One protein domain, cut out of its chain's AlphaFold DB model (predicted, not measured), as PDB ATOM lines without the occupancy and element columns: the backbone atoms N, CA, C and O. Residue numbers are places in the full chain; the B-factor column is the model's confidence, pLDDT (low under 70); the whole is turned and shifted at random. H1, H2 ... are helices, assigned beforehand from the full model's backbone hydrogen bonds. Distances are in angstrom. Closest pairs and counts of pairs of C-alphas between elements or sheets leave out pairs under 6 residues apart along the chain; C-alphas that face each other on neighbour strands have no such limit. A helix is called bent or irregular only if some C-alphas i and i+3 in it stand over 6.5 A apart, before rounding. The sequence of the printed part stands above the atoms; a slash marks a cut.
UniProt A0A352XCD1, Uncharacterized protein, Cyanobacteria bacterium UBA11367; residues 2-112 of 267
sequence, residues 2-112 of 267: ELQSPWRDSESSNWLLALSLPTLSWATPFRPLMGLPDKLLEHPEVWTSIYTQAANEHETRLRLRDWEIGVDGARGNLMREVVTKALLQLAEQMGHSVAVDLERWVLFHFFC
ATOM      1  N   GLU A   2     299.487 256.877 201.067       35.81
ATOM      2  CA  GLU A   2     299.379 257.860 202.151       35.81
ATOM      3  C   GLU A   2     297.899 258.193 202.350       35.81
ATOM      4  O   GLU A   2     297.197 258.500 201.386       35.81
ATOM      5  N   LEU A   3     297.413 258.062 203.583       46.84
ATOM      6  CA  LEU A   3     296.064 258.472 203.949       46.84
ATOM      7  C   LEU A   3     295.975 259.988 203.750       46.84
ATOM      8  O   LEU A   3     296.658 260.741 204.445       46.84
ATOM      9  N   GLN A   4     295.182 260.439 202.775       56.31
ATOM     10  CA  GLN A   4     294.895 261.862 202.627       56.31
ATOM     11  C   GLN A   4     294.165 262.321 203.892       56.31
ATOM     12  O   GLN A   4     293.123 261.784 204.259       56.31
ATOM     13  N   SER A   5     294.776 263.251 204.622       64.38
ATOM     14  CA  SER A   5     294.178 263.826 205.822       64.38
ATOM     15  C   SER A   5     293.056 264.775 205.397       64.38
ATOM     16  O   SER A   5     293.376 265.753 204.721       64.38
ATOM     17  N   PRO A   6     291.801 264.584 205.853       60.44
ATOM     18  CA  PRO A   6     290.684 265.468 205.500       60.44
ATOM     19  C   PRO A   6     290.797 266.868 206.141       60.44
ATOM     20  O   PRO A   6     289.887 267.686 206.038       60.44
ATOM     21  N   TRP A   7     291.909 267.135 206.838       69.00
ATOM     22  CA  TRP A   7     292.211 268.367 207.569       69.00
ATOM     23  C   TRP A   7     293.178 269.288 206.827       69.00
ATOM     24  O   TRP A   7     293.638 270.269 207.407       69.00
ATOM     25  N   ARG A   8     293.525 268.995 205.565       65.06
ATOM     26  CA  ARG A   8     294.269 269.956 204.735       65.06
ATOM     27  C   ARG A   8     293.455 271.240 204.612       65.06
ATOM     28  O   ARG A   8     292.240 271.174 204.454       65.06
ATOM     29  N   ASP A   9     294.105 272.402 204.655       61.94
ATOM     30  CA  ASP A   9     293.403 273.694 204.684       61.94
ATOM     31  C   ASP A   9     292.388 273.847 203.531       61.94
ATOM     32  O   ASP A   9     291.290 274.351 203.753       61.94
ATOM     33  N   SER A  10     292.700 273.326 202.336       59.53
ATOM     34  CA  SER A  10     291.812 273.326 201.161       59.53
ATOM     35  C   SER A  10     290.594 272.401 201.259       59.53
ATOM     36  O   SER A  10     289.596 272.642 200.592       59.53
ATOM     37  N   GLU A  11     290.682 271.328 202.045       59.69
ATOM     38  CA  GLU A  11     289.622 270.323 202.220       59.69
ATOM     39  C   GLU A  11     288.788 270.611 203.476       59.69
ATOM     40  O   GLU A  11     287.585 270.352 203.513       59.69
ATOM     41  N   SER A  12     289.407 271.227 204.487       63.28
ATOM     42  CA  SER A  12     288.800 271.521 205.785       63.28
ATOM     43  C   SER A  12     287.553 272.411 205.689       63.28
ATOM     44  O   SER A  12     286.591 272.204 206.427       63.28
ATOM     45  N   SER A  13     287.505 273.346 204.733       67.75
ATOM     46  CA  SER A  13     286.353 274.233 204.516       67.75
ATOM     47  C   SER A  13     285.066 273.484 204.156       67.75
ATOM     48  O   SER A  13     283.974 273.992 204.414       67.75
ATOM     49  N   ASN A  14     285.168 272.266 203.616       81.44
ATOM     50  CA  ASN A  14     284.012 271.481 203.196       81.44
ATOM     51  C   ASN A  14     283.303 270.772 204.360       81.44
ATOM     52  O   ASN A  14     282.151 270.379 204.201       81.44
ATOM     53  N   TRP A  15     283.933 270.640 205.535       88.69
ATOM     54  CA  TRP A  15     283.331 269.937 206.675       88.69
ATOM     55  C   TRP A  15     282.088 270.642 207.202       88.69
ATOM     56  O   TRP A  15     281.015 270.044 207.227       88.69
ATOM     57  N   LEU A  16     282.200 271.919 207.583       89.25
ATOM     58  CA  LEU A  16     281.041 272.679 208.064       89.25
ATOM     59  C   LEU A  16     279.983 272.877 206.977       89.25
ATOM     60  O   LEU A  16     278.811 273.016 207.313       89.25
ATOM     61  N   LEU A  17     280.361 272.862 205.696       89.69
ATOM     62  CA  LEU A  17     279.404 272.894 204.588       89.69
ATOM     63  C   LEU A  17     278.626 271.578 204.484       89.69
ATOM     64  O   LEU A  17     277.403 271.604 204.448       89.69
ATOM     65  N   ALA A  18     279.301 270.427 204.504       92.81
ATOM     66  CA  ALA A  18     278.650 269.115 204.491       92.81
ATOM     67  C   ALA A  18     277.753 268.902 205.722       92.81
ATOM     68  O   ALA A  18     276.622 268.426 205.614       92.81
ATOM     69  N   LEU A  19     278.242 269.311 206.892       94.94
ATOM     70  CA  LEU A  19     277.544 269.228 208.173       94.94
ATOM     71  C   LEU A  19     276.349 270.189 208.285       94.94
ATOM     72  O   LEU A  19     275.458 269.949 209.102       94.94
ATOM     73  N   SER A  20     276.292 271.238 207.455       95.00
ATOM     74  CA  SER A  20     275.154 272.164 207.408       95.00
ATOM     75  C   SER A  20     273.938 271.550 206.723       95.00
ATOM     76  O   SER A  20     272.808 271.883 207.078       95.00
ATOM     77  N   LEU A  21     274.146 270.644 205.761       95.62
ATOM     78  CA  LEU A  21     273.090 270.179 204.859       95.62
ATOM     79  C   LEU A  21     271.859 269.610 205.589       95.62
ATOM     80  O   LEU A  21     270.741 269.964 205.206       95.62
ATOM     81  N   PRO A  22     271.999 268.807 206.666       95.56
ATOM     82  CA  PRO A  22     270.848 268.308 207.423       95.56
ATOM     83  C   PRO A  22     270.067 269.402 208.163       95.56
ATOM     84  O   PRO A  22     268.924 269.178 208.550       95.56
ATOM     85  N   THR A  23     270.657 270.582 208.362       95.50
ATOM     86  CA  THR A  23     270.053 271.704 209.105       95.50
ATOM     87  C   THR A  23     269.239 272.642 208.209       95.50
ATOM     88  O   THR A  23     268.402 273.403 208.693       95.50
ATOM     89  N   LEU A  24     269.418 272.561 206.885       94.38
ATOM     90  CA  LEU A  24     268.765 273.447 205.923       94.38
ATOM     91  C   LEU A  24     267.247 273.219 205.921       94.38
ATOM     92  O   LEU A  24     266.761 272.121 205.630       94.38
ATOM     93  N   SER A  25     266.481 274.257 206.257       94.19
ATOM     94  CA  SER A  25     265.020 274.178 206.400       94.19
ATOM     95  C   SER A  25     264.316 273.911 205.067       94.19
ATOM     96  O   SER A  25     263.433 273.056 204.993       94.19
ATOM     97  N   TRP A  26     264.756 274.562 203.989       94.25
ATOM     98  CA  TRP A  26     264.225 274.364 202.636       94.25
ATOM     99  C   TRP A  26     264.527 272.965 202.069       94.25
ATOM    100  O   TRP A  26     263.808 272.482 201.197       94.25
ATOM    101  N   ALA A  27     265.550 272.281 202.593       94.44
ATOM    102  CA  ALA A  27     265.931 270.934 202.172       94.44
ATOM    103  C   ALA A  27     265.172 269.818 202.914       94.44
ATOM    104  O   ALA A  27     265.354 268.643 202.593       94.44
ATOM    105  N   THR A  28     264.315 270.154 203.887       94.81
ATOM    106  CA  THR A  28     263.590 269.183 204.733       94.81
ATOM    107  C   THR A  28     262.930 268.037 203.952       94.81
ATOM    108  O   THR A  28     263.147 266.887 204.336       94.81
ATOM    109  N   PRO A  29     262.217 268.275 202.828       95.62
ATOM    110  CA  PRO A  29     261.587 267.195 202.059       95.62
ATOM    111  C   PRO A  29     262.571 266.177 201.462       95.62
ATOM    112  O   PRO A  29     262.175 265.069 201.108       95.62
ATOM    113  N   PHE A  30     263.847 266.545 201.328       96.00
ATOM    114  CA  PHE A  30     264.878 265.741 200.674       96.00
ATOM    115  C   PHE A  30     265.797 265.020 201.666       96.00
ATOM    116  O   PHE A  30     266.512 264.106 201.255       96.00
ATOM    117  N   ARG A  31     265.760 265.367 202.963       94.69
ATOM    118  CA  ARG A  31     266.611 264.752 204.003       94.69
ATOM    119  C   ARG A  31     266.541 263.219 204.025       94.69
ATOM    120  O   ARG A  31     267.607 262.605 204.052       94.69
ATOM    121  N   PRO A  32     265.360 262.571 203.910       95.44
ATOM    122  CA  PRO A  32     265.284 261.106 203.893       95.44
ATOM    123  C   PRO A  32     265.998 260.449 202.701       95.44
ATOM    124  O   PRO A  32     266.283 259.257 202.726       95.44
ATOM    125  N   LEU A  33     266.285 261.207 201.638       95.50
ATOM    126  CA  LEU A  33     266.976 260.704 200.449       95.50
ATOM    127  C   LEU A  33     268.498 260.803 200.571       95.50
ATOM    128  O   LEU A  33     269.206 260.176 199.789       95.50
ATOM    129  N   MET A  34     269.007 261.584 201.526       94.88
ATOM    130  CA  MET A  34     270.436 261.863 201.675       94.88
ATOM    131  C   MET A  34     271.221 260.714 202.319       94.88
ATOM    132  O   MET A  34     272.443 260.782 202.334       94.88
ATOM    133  N   GLY A  35     270.553 259.677 202.838       93.50
ATOM    134  CA  GLY A  35     271.215 258.566 203.535       93.50
ATOM    135  C   GLY A  35     271.748 258.939 204.920       93.50
ATOM    136  O   GLY A  35     272.733 258.362 205.364       93.50
ATOM    137  N   LEU A  36     271.132 259.932 205.569       94.75
ATOM    138  CA  LEU A  36     271.475 260.347 206.928       94.75
ATOM    139  C   LEU A  36     271.102 259.260 207.955       94.75
ATOM    140  O   LEU A  36     270.169 258.499 207.702       94.75
ATOM    141  N   PRO A  37     271.762 259.224 209.127       93.62
ATOM    142  CA  PRO A  37     271.371 258.349 210.233       93.62
ATOM    143  C   PRO A  37     269.906 258.558 210.647       93.62
ATOM    144  O   PRO A  37     269.486 259.696 210.859       93.62
ATOM    145  N   ASP A  38     269.146 257.475 210.834       93.50
ATOM    146  CA  ASP A  38     267.699 257.540 211.111       93.50
ATOM    147  C   ASP A  38     267.368 258.401 212.337       93.50
ATOM    148  O   ASP A  38     266.500 259.269 212.279       93.50
ATOM    149  N   LYS A  39     268.145 258.266 213.420       93.75
ATOM    150  CA  LYS A  39     267.964 259.083 214.630       93.75
ATOM    151  C   LYS A  39     268.088 260.589 214.368       93.75
ATOM    152  O   LYS A  39     267.421 261.374 215.033       93.75
ATOM    153  N   LEU A  40     268.920 261.009 213.408       93.50
ATOM    154  CA  LEU A  40     269.039 262.418 213.012       93.50
ATOM    155  C   LEU A  40     267.850 262.898 212.174       93.50
ATOM    156  O   LEU A  40     267.548 264.088 212.176       93.50
ATOM    157  N   LEU A  41     267.178 261.991 211.462       94.56
ATOM    158  CA  LEU A  41     265.929 262.297 210.766       94.56
ATOM    159  C   LEU A  41     264.754 262.413 211.747       94.56
ATOM    160  O   LEU A  41     263.865 263.230 211.520       94.56
ATOM    161  N   GLU A  42     264.768 261.628 212.826       95.25
ATOM    162  CA  GLU A  42     263.766 261.661 213.900       95.25
ATOM    163  C   GLU A  42     263.898 262.903 214.795       95.25
ATOM    164  O   GLU A  42     262.884 263.480 215.185       95.25
ATOM    165  N   HIS A  43     265.134 263.335 215.078       95.19
ATOM    166  CA  HIS A  43     265.449 264.456 215.977       95.19
ATOM    167  C   HIS A  43     266.362 265.515 215.323       95.19
ATOM    168  O   HIS A  43     267.473 265.780 215.806       95.19
ATOM    169  N   PRO A  44     265.947 266.136 214.201       94.31
ATOM    170  CA  PRO A  44     266.790 267.067 213.447       94.31
ATOM    171  C   PRO A  44     267.163 268.339 214.226       94.31
ATOM    172  O   PRO A  44     268.165 268.993 213.918       94.31
ATOM    173  N   GLU A  45     266.370 268.717 215.230       96.38
ATOM    174  CA  GLU A  45     266.590 269.878 216.092       96.38
ATOM    175  C   GLU A  45     267.866 269.770 216.930       96.38
ATOM    176  O   GLU A  45     268.552 270.778 217.121       96.38
ATOM    177  N   VAL A  46     268.224 268.557 217.368       96.69
ATOM    178  CA  VAL A  46     269.425 268.320 218.181       96.69
ATOM    179  C   VAL A  46     270.665 268.696 217.379       96.69
ATOM    180  O   VAL A  46     271.468 269.526 217.810       96.69
ATOM    181  N   TRP A  47     270.779 268.159 216.161       97.06
ATOM    182  CA  TRP A  47     271.899 268.483 215.285       97.06
ATOM    183  C   TRP A  47     271.893 269.938 214.835       97.06
ATOM    184  O   TRP A  47     272.944 270.570 214.809       97.06
ATOM    185  N   THR A  48     270.718 270.501 214.541       96.44
ATOM    186  CA  THR A  48     270.602 271.914 214.154       96.44
ATOM    187  C   THR A  48     271.185 272.831 215.233       96.44
ATOM    188  O   THR A  48     271.997 273.698 214.918       96.44
ATOM    189  N   SER A  49     270.853 272.598 216.508       97.25
ATOM    190  CA  SER A  49     271.392 273.380 217.627       97.25
ATOM    191  C   SER A  49     272.911 273.235 217.764       97.25
ATOM    192  O   SER A  49     273.617 274.240 217.879       97.25
ATOM    193  N   ILE A  50     273.426 272.000 217.734       97.56
ATOM    194  CA  ILE A  50     274.868 271.719 217.851       97.56
ATOM    195  C   ILE A  50     275.637 272.373 216.697       97.56
ATOM    196  O   ILE A  50     276.624 273.074 216.921       97.56
ATOM    197  N   TYR A  51     275.155 272.204 215.464       96.56
ATOM    198  CA  TYR A  51     275.765 272.790 214.277       96.56
ATOM    199  C   TYR A  51     275.810 274.319 214.354       96.56
ATOM    200  O   TYR A  51     276.854 274.908 214.085       96.56
ATOM    201  N   THR A  52     274.718 274.980 214.757       96.00
ATOM    202  CA  THR A  52     274.700 276.445 214.901       96.00
ATOM    203  C   THR A  52     275.738 276.929 215.916       96.00
ATOM    204  O   THR A  52     276.430 277.914 215.660       96.00
ATOM    205  N   GLN A  53     275.897 276.234 217.047       96.25
ATOM    206  CA  GLN A  53     276.935 276.563 218.030       96.25
ATOM    207  C   GLN A  53     278.341 276.395 217.441       96.25
ATOM    208  O   GLN A  53     279.166 277.299 217.567       96.25
ATOM    209  N   ALA A  54     278.589 275.280 216.751       95.12
ATOM    210  CA  ALA A  54     279.868 274.990 216.110       95.12
ATOM    211  C   ALA A  54     280.220 276.016 215.017       95.12
ATOM    212  O   ALA A  54     281.342 276.519 214.978       95.12
ATOM    213  N   ALA A  55     279.255 276.383 214.170       93.31
ATOM    214  CA  ALA A  55     279.431 277.385 213.122       93.31
ATOM    215  C   ALA A  55     279.763 278.769 213.708       93.31
ATOM    216  O   ALA A  55     280.730 279.402 213.279       93.31
ATOM    217  N   ASN A  56     279.028 279.197 214.741       93.56
ATOM    218  CA  ASN A  56     279.285 280.459 215.440       93.56
ATOM    219  C   ASN A  56     280.655 280.464 216.138       93.56
ATOM    220  O   ASN A  56     281.362 281.473 216.103       93.56
ATOM    221  N   GLU A  57     281.051 279.351 216.766       93.44
ATOM    222  CA  GLU A  57     282.369 279.204 217.393       93.44
ATOM    223  C   GLU A  57     283.488 279.294 216.354       93.44
ATOM    224  O   GLU A  57     284.445 280.048 216.552       93.44
ATOM    225  N   HIS A  58     283.358 278.576 215.234       91.19
ATOM    226  CA  HIS A  58     284.318 278.629 214.138       91.19
ATOM    227  C   HIS A  58     284.468 280.053 213.602       91.19
ATOM    228  O   HIS A  58     285.585 280.557 213.530       91.19
ATOM    229  N   GLU A  59     283.362 280.727 213.281       89.19
ATOM    230  CA  GLU A  59     283.387 282.097 212.765       89.19
ATOM    231  C   GLU A  59     283.999 283.083 213.771       89.19
ATOM    232  O   GLU A  59     284.851 283.897 213.413       89.19
ATOM    233  N   THR A  60     283.627 282.977 215.048       89.19
ATOM    234  CA  THR A  60     284.167 283.836 216.111       89.19
ATOM    235  C   THR A  60     285.675 283.641 216.261       89.19
ATOM    236  O   THR A  60     286.432 284.612 216.265       89.19
ATOM    237  N   ARG A  61     286.144 282.389 216.331       87.81
ATOM    238  CA  ARG A  61     287.578 282.073 216.451       87.81
ATOM    239  C   ARG A  61     288.358 282.428 215.186       87.81
ATOM    240  O   ARG A  61     289.515 282.829 215.293       87.81
ATOM    241  N   LEU A  62     287.728 282.325 214.015       84.50
ATOM    242  CA  LEU A  62     288.303 282.739 212.738       84.50
ATOM    243  C   LEU A  62     288.538 284.252 212.687       84.50
ATOM    244  O   LEU A  62     289.578 284.670 212.185       84.50
ATOM    245  N   ARG A  63     287.614 285.054 213.231       82.81
ATOM    246  CA  ARG A  63     287.720 286.524 213.300       82.81
ATOM    247  C   ARG A  63     288.695 287.022 214.370       82.81
ATOM    248  O   ARG A  63     289.297 288.070 214.183       82.81
ATOM    249  N   LEU A  64     288.820 286.308 215.490       80.81
ATOM    250  CA  LEU A  64     289.660 286.714 216.626       80.81
ATOM    251  C   LEU A  64     291.145 286.358 216.468       80.81
ATOM    252  O   LEU A  64     291.967 286.876 217.221       80.81
ATOM    253  N   ARG A  65     291.500 285.449 215.553       71.38
ATOM    254  CA  ARG A  65     292.902 285.110 215.295       71.38
ATOM    255  C   ARG A  65     293.496 286.051 214.254       71.38
ATOM    256  O   ARG A  65     293.059 286.054 213.104       71.38
ATOM    257  N   ASP A  66     294.565 286.738 214.640       64.94
ATOM    258  CA  ASP A  66     295.540 287.259 213.688       64.94
ATOM    259  C   ASP A  66     296.225 286.052 213.043       64.94
ATOM    260  O   ASP A  66     297.099 285.409 213.626       64.94
ATOM    261  N   TRP A  67     295.746 285.662 211.862       66.44
ATOM    262  CA  TRP A  67     296.362 284.598 211.079       66.44
ATOM    263  C   TRP A  67     297.706 285.110 210.571       66.44
ATOM    264  O   TRP A  67     297.784 285.699 209.493       66.44
ATOM    265  N   GLU A  68     298.756 284.932 211.371       55.81
ATOM    266  CA  GLU A  68     300.121 285.205 210.941       55.81
ATOM    267  C   GLU A  68     300.378 284.468 209.620       55.81
ATOM    268  O   GLU A  68     300.107 283.269 209.480       55.81
ATOM    269  N   ILE A  69     300.843 285.222 208.624       49.75
ATOM    270  CA  ILE A  69     301.164 284.731 207.284       49.75
ATOM    271  C   ILE A  69     302.297 283.708 207.440       49.75
ATOM    272  O   ILE A  69     303.460 284.093 207.527       49.75
ATOM    273  N   GLY A  70     301.970 282.414 207.522       51.06
ATOM    274  CA  GLY A  70     302.982 281.353 207.562       51.06
ATOM    275  C   GLY A  70     302.665 280.083 208.354       51.06
ATOM    276  O   GLY A  70     303.484 279.169 208.316       51.06
ATOM    277  N   VAL A  71     301.529 279.968 209.055       56.97
ATOM    278  CA  VAL A  71     301.180 278.707 209.745       56.97
ATOM    279  C   VAL A  71     300.261 277.851 208.874       56.97
ATOM    280  O   VAL A  71     299.042 277.821 209.072       56.97
ATOM    281  N   ASP A  72     300.853 277.155 207.902       63.00
ATOM    282  CA  ASP A  72     300.163 276.116 207.129       63.00
ATOM    283  C   ASP A  72     299.469 275.122 208.086       63.00
ATOM    284  O   ASP A  72     300.073 274.625 209.041       63.00
ATOM    285  N   GLY A  73     298.181 274.844 207.869       70.94
ATOM    286  CA  GLY A  73     297.386 273.903 208.666       70.94
ATOM    287  C   GLY A  73     296.676 274.494 209.889       70.94
ATOM    288  O   GLY A  73     295.912 273.789 210.554       70.94
ATOM    289  N   ALA A  74     296.874 275.775 210.224       78.62
ATOM    290  CA  ALA A  74     296.232 276.372 211.399       78.62
ATOM    291  C   ALA A  74     294.700 276.480 211.260       78.62
ATOM    292  O   ALA A  74     293.981 276.366 212.259       78.62
ATOM    293  N   ARG A  75     294.196 276.671 210.033       78.75
ATOM    294  CA  ARG A  75     292.754 276.688 209.736       78.75
ATOM    295  C   ARG A  75     292.172 275.279 209.778       78.75
ATOM    296  O   ARG A  75     291.146 275.079 210.420       78.75
ATOM    297  N   GLY A  76     292.870 274.304 209.197       81.00
ATOM    298  CA  GLY A  76     292.524 272.890 209.291       81.00
ATOM    299  C   GLY A  76     292.446 272.391 210.735       81.00
ATOM    300  O   GLY A  76     291.502 271.690 211.093       81.00
ATOM    301  N   ASN A  77     293.371 272.822 211.599       84.56
ATOM    302  CA  ASN A  77     293.343 272.493 213.028       84.56
ATOM    303  C   ASN A  77     292.148 273.123 213.755       84.56
ATOM    304  O   ASN A  77     291.472 272.432 214.514       84.56
ATOM    305  N   LEU A  78     291.849 274.405 213.500       87.38
ATOM    306  CA  LEU A  78     290.653 275.047 214.055       87.38
ATOM    307  C   LEU A  78     289.381 274.305 213.622       87.38
ATOM    308  O   LEU A  78     288.516 274.033 214.452       87.38
ATOM    309  N   MET A  79     289.287 273.958 212.338       88.31
ATOM    310  CA  MET A  79     288.165 273.194 211.808       88.31
ATOM    311  C   MET A  79     288.031 271.845 212.516       88.31
ATOM    312  O   MET A  79     286.942 271.495 212.965       88.31
ATOM    313  N   ARG A  80     289.142 271.116 212.669       89.12
ATOM    314  CA  ARG A  80     289.176 269.834 213.376       89.12
ATOM    315  C   ARG A  80     288.661 269.964 214.799       89.12
ATOM    316  O   ARG A  80     287.782 269.207 215.184       89.12
ATOM    317  N   GLU A  81     289.163 270.932 215.562       90.38
ATOM    318  CA  GLU A  81     288.723 271.167 216.943       90.38
ATOM    319  C   GLU A  81     287.211 271.409 217.028       90.38
ATOM    320  O   GLU A  81     286.534 270.798 217.855       90.38
ATOM    321  N   VAL A  82     286.674 272.273 216.160       92.81
ATOM    322  CA  VAL A  82     285.244 272.606 216.144       92.81
ATOM    323  C   VAL A  82     284.396 271.392 215.757       92.81
ATOM    324  O   VAL A  82     283.408 271.096 216.428       92.81
ATOM    325  N   VAL A  83     284.784 270.669 214.704       93.94
ATOM    326  CA  VAL A  83     284.055 269.488 214.222       93.94
ATOM    327  C   VAL A  83     284.098 268.360 215.251       93.94
ATOM    328  O   VAL A  83     283.053 267.801 215.575       93.94
ATOM    329  N   THR A  84     285.269 268.059 215.823       94.56
ATOM    330  CA  THR A  84     285.409 267.054 216.886       94.56
ATOM    331  C   THR A  84     284.520 267.399 218.076       94.56
ATOM    332  O   THR A  84     283.779 266.544 218.556       94.56
ATOM    333  N   LYS A  85     284.529 268.657 218.530       96.38
ATOM    334  CA  LYS A  85     283.680 269.100 219.642       96.38
ATOM    335  C   LYS A  85     282.190 268.934 219.326       96.38
ATOM    336  O   LYS A  85     281.453 268.439 220.172       96.38
ATOM    337  N   ALA A  86     281.754 269.296 218.119       97.12
ATOM    338  CA  ALA A  86     280.365 269.129 217.688       97.12
ATOM    339  C   ALA A  86     279.940 267.650 217.662       97.12
ATOM    340  O   ALA A  86     278.861 267.301 218.140       97.12
ATOM    341  N   LEU A  87     280.797 266.762 217.151       97.19
ATOM    342  CA  LEU A  87     280.513 265.328 217.108       97.19
ATOM    343  C   LEU A  87     280.530 264.685 218.503       97.19
ATOM    344  O   LEU A  87     279.692 263.832 218.780       97.19
ATOM    345  N   LEU A  88     281.411 265.122 219.410       97.06
ATOM    346  CA  LEU A  88     281.388 264.686 220.811       97.06
ATOM    347  C   LEU A  88     280.104 265.134 221.521       97.06
ATOM    348  O   LEU A  88     279.472 264.331 222.199       97.06
ATOM    349  N   GLN A  89     279.653 266.371 221.299       97.81
ATOM    350  CA  GLN A  89     278.365 266.841 221.824       97.81
ATOM    351  C   GLN A  89     277.183 266.040 221.262       97.81
ATOM    352  O   GLN A  89     276.234 265.738 221.986       97.81
ATOM    353  N   LEU A  90     277.236 265.667 219.980       97.81
ATOM    354  CA  LEU A  90     276.233 264.788 219.384       97.81
ATOM    355  C   LEU A  90     276.268 263.393 220.025       97.81
ATOM    356  O   LEU A  90     275.214 262.829 220.316       97.81
ATOM    357  N   ALA A  91     277.462 262.858 220.290       96.88
ATOM    358  CA  ALA A  91     277.637 261.578 220.970       96.88
ATOM    359  C   ALA A  91     277.060 261.601 222.394       96.88
ATOM    360  O   ALA A  91     276.416 260.635 222.802       96.88
ATOM    361  N   GLU A  92     277.242 262.702 223.124       97.19
ATOM    362  CA  GLU A  92     276.671 262.905 224.460       97.19
ATOM    363  C   GLU A  92     275.137 262.971 224.436       97.19
ATOM    364  O   GLU A  92     274.486 262.405 225.312       97.19
ATOM    365  N   GLN A  93     274.545 263.628 223.431       97.19
ATOM    366  CA  GLN A  93     273.093 263.850 223.370       97.19
ATOM    367  C   GLN A  93     272.307 262.706 222.716       97.19
ATOM    368  O   GLN A  93     271.183 262.424 223.128       97.19
ATOM    369  N   MET A  94     272.863 262.046 221.697       96.06
ATOM    370  CA  MET A  94     272.153 261.045 220.879       96.06
ATOM    371  C   MET A  94     272.809 259.657 220.880       96.06
ATOM    372  O   MET A  94     272.223 258.687 220.380       96.06
ATOM    373  N   GLY A  95     273.994 259.545 221.482       95.25
ATOM    374  CA  GLY A  95     274.787 258.325 221.571       95.25
ATOM    375  C   GLY A  95     275.952 258.302 220.582       95.25
ATOM    376  O   GLY A  95     275.858 258.789 219.456       95.25
ATOM    377  N   HIS A  96     277.052 257.671 220.999       94.75
ATOM    378  CA  HIS A  96     278.299 257.601 220.231       94.75
ATOM    379  C   HIS A  96     278.120 257.027 218.816       94.75
ATOM    380  O   HIS A  96     278.706 257.550 217.873       94.75
ATOM    381  N   SER A  97     277.260 256.018 218.640       93.44
ATOM    382  CA  SER A  97     277.004 255.432 217.317       93.44
ATOM    383  C   SER A  97     276.436 256.448 216.321       93.44
ATOM    384  O   SER A  97     276.851 256.458 215.174       93.44
ATOM    385  N   VAL A  98     275.556 257.357 216.763       94.62
ATOM    386  CA  VAL A  98     274.955 258.385 215.891       94.62
ATOM    387  C   VAL A  98     276.008 259.377 215.410       94.62
ATOM    388  O   VAL A  98     275.996 259.774 214.246       94.62
ATOM    389  N   ALA A  99     276.927 259.765 216.295       95.69
ATOM    390  CA  ALA A  99     278.017 260.664 215.941       95.69
ATOM    391  C   ALA A  99     278.986 260.018 214.942       95.69
ATOM    392  O   ALA A  99     279.344 260.647 213.948       95.69
ATOM    393  N   VAL A 100     279.337 258.746 215.161       93.25
ATOM    394  CA  VAL A 100     280.159 257.960 214.229       93.25
ATOM    395  C   VAL A 100     279.460 257.792 212.878       93.25
ATOM    396  O   VAL A 100     280.096 257.947 211.839       93.25
ATOM    397  N   ASP A 101     278.155 257.518 212.858       93.88
ATOM    398  CA  ASP A 101     277.405 257.354 211.611       93.88
ATOM    399  C   ASP A 101     277.297 258.673 210.829       93.88
ATOM    400  O   ASP A 101     277.441 258.671 209.605       93.88
ATOM    401  N   LEU A 102     277.116 259.813 211.509       95.38
ATOM    402  CA  LEU A 102     277.141 261.127 210.858       95.38
ATOM    403  C   LEU A 102     278.528 261.456 210.296       95.38
ATOM    404  O   LEU A 102     278.640 261.951 209.175       95.38
ATOM    405  N   GLU A 103     279.589 261.172 211.051       94.12
ATOM    406  CA  GLU A 103     280.958 261.358 210.575       94.12
ATOM    407  C   GLU A 103     281.214 260.521 209.313       94.12
ATOM    408  O   GLU A 103     281.667 261.044 208.292       94.12
ATOM    409  N   ARG A 104     280.868 259.229 209.357       92.62
ATOM    410  CA  ARG A 104     280.992 258.315 208.214       92.62
ATOM    411  C   ARG A 104     280.192 258.799 207.017       92.62
ATOM    412  O   ARG A 104     280.697 258.733 205.901       92.62
ATOM    413  N   TRP A 105     278.983 259.308 207.243       94.88
ATOM    414  CA  TRP A 105     278.158 259.900 206.198       94.88
ATOM    415  C   TRP A 105     278.883 261.064 205.507       94.88
ATOM    416  O   TRP A 105     278.990 261.074 204.279       94.88
ATOM    417  N   VAL A 106     279.462 262.000 206.271       93.75
ATOM    418  CA  VAL A 106     280.224 263.124 205.700       93.75
ATOM    419  C   VAL A 106     281.440 262.629 204.915       93.75
ATOM    420  O   VAL A 106     281.633 263.015 203.760       93.75
ATOM    421  N   LEU A 107     282.242 261.751 205.520       90.94
ATOM    422  CA  LEU A 107     283.455 261.215 204.904       90.94
ATOM    423  C   LEU A 107     283.151 260.491 203.592       90.94
ATOM    424  O   LEU A 107     283.807 260.735 202.580       90.94
ATOM    425  N   PHE A 108     282.138 259.628 203.600       91.81
ATOM    426  CA  PHE A 108     281.733 258.850 202.438       91.81
ATOM    427  C   PHE A 108     281.256 259.745 201.294       91.81
ATOM    428  O   PHE A 108     281.683 259.557 200.158       91.81
ATOM    429  N   HIS A 109     280.402 260.730 201.582       91.81
ATOM    430  CA  HIS A 109     279.775 261.521 200.528       91.81
ATOM    431  C   HIS A 109     280.646 262.647 199.973       91.81
ATOM    432  O   HIS A 109     280.472 262.982 198.800       91.81
ATOM    433  N   PHE A 110     281.549 263.220 200.776       90.19
ATOM    434  CA  PHE A 110     282.239 264.467 200.416       90.19
ATOM    435  C   PHE A 110     283.766 264.385 200.429       90.19
ATOM    436  O   PHE A 110     284.410 265.259 199.857       90.19
ATOM    437  N   PHE A 111     284.350 263.355 201.049       87.69
ATOM    438  CA  PHE A 111     285.807 263.244 201.210       87.69
ATOM    439  C   PHE A 111     286.399 261.948 200.647       87.69
ATOM    440  O   PHE A 111     287.617 261.792 200.613       87.69
ATOM    441  N   CYS A 112     285.570 261.006 200.192       88.38
ATOM    442  CA  CYS A 112     286.027 259.738 199.639       88.38
ATOM    443  C   CYS A 112     285.833 259.696 198.116       88.38
ATOM    444  O   CYS A 112     284.796 259.256 197.620       88.38
TER     445      CYS A 112
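AT A GLANCE: This is residues 2 to 112 of the 267 residues of an uncharacterized protein of Cyanobacteria bacterium UBA11367 (UniProt A0A352XCD1). Three long helices, H1, H4 and H5, pack into an up-and-down bundle, and a fourth, H6, folds back from the last residues of H5 and crosses H1 and H5. Two short helices, H2 and H3, lie at one end of this bundle, and the loop of residues 65 to 73, between H4 and H5, lies at its other end. The printed part has 111 residues with six named helices, H1 to H6 in chain order, and no named strand; the class is all helix. The whole is compact, with a radius of gyration of the C-alphas of 14.4 A, and spans 44 by 33 by 27 A.

IN THESE COORDINATES: After residues 2 to 8, H1 takes residues 9 to 23, 23.8 A long, from C-alpha 9 at (293.403, 273.694, 204.684). It is irregular, but only just: C-alphas 19 and 22 are 6.8 A apart. H2, residues 28 to 33, is irregular too, with C-alphas 29 and 32 7.4 A apart. H3 is residues 38 to 42. H4, residues 44 to 64, is 30.3 A long and begins at C-alpha 44 at (266.790, 267.067, 213.447). H5, residues 74 to 94, is 30.1 A long. H6, residues 96 to 111, is 21.2 A long and ends at C-alpha 111 at (285.807, 263.244, 201.210).

HOW THE PARTS SIT: In the bundle of H1, H4 and H5, each helix runs against the one before it. H1 touches H4, closest at the C-alphas of Thr 23 and Thr 48, 5.1 A, at a shallow tilt of 33 degrees, only just short of steep, opposite ways. H4 and H5 form a helical hairpin, closest at the C-alphas of Ala 54 and Val 82, 5.9 A, at a shallow tilt of 25 degrees. H5 touches H1 with residues 74 to 83 alone, closest at the C-alphas of Gly 76 and Asp 9, 4.8 A, the same way at 28 degrees. H5 and H6 form a second hairpin at a steep tilt of 40 degrees, closest at the C-alphas of Ala 91 and Ala 99, 5.1 A. H6 touches H1 with residues 106 to 110 alone, closest at the C-alphas of Val 106 and Ala 18, 6.3 A, and is apart from H4. H2 is close to H1 but not clearly touching, with the C-alphas of Arg 31 and Pro 22 6.5 A apart. H3 is likewise close but not clearly touching to H6, closest at the C-alphas of Lys 39 and Val 98, 7.1 A. In H3, H4, H5 and H6 every O i to N i+4 pair is within hydrogen-bond range; in H1 it is 3 of 11, beside 7 of 12 O i to N i+3 pairs, and in H2 0 of 2, beside 2 of 3.

THE WHOLE: The two C-alphas farthest apart, those of Glu 42 and Ile 69, are 44.4 A apart. The printed part has no cut and no long link. The mean pLDDT of the printed part is 86.7; residues 2 to 13 and 66 to 72 are under 70.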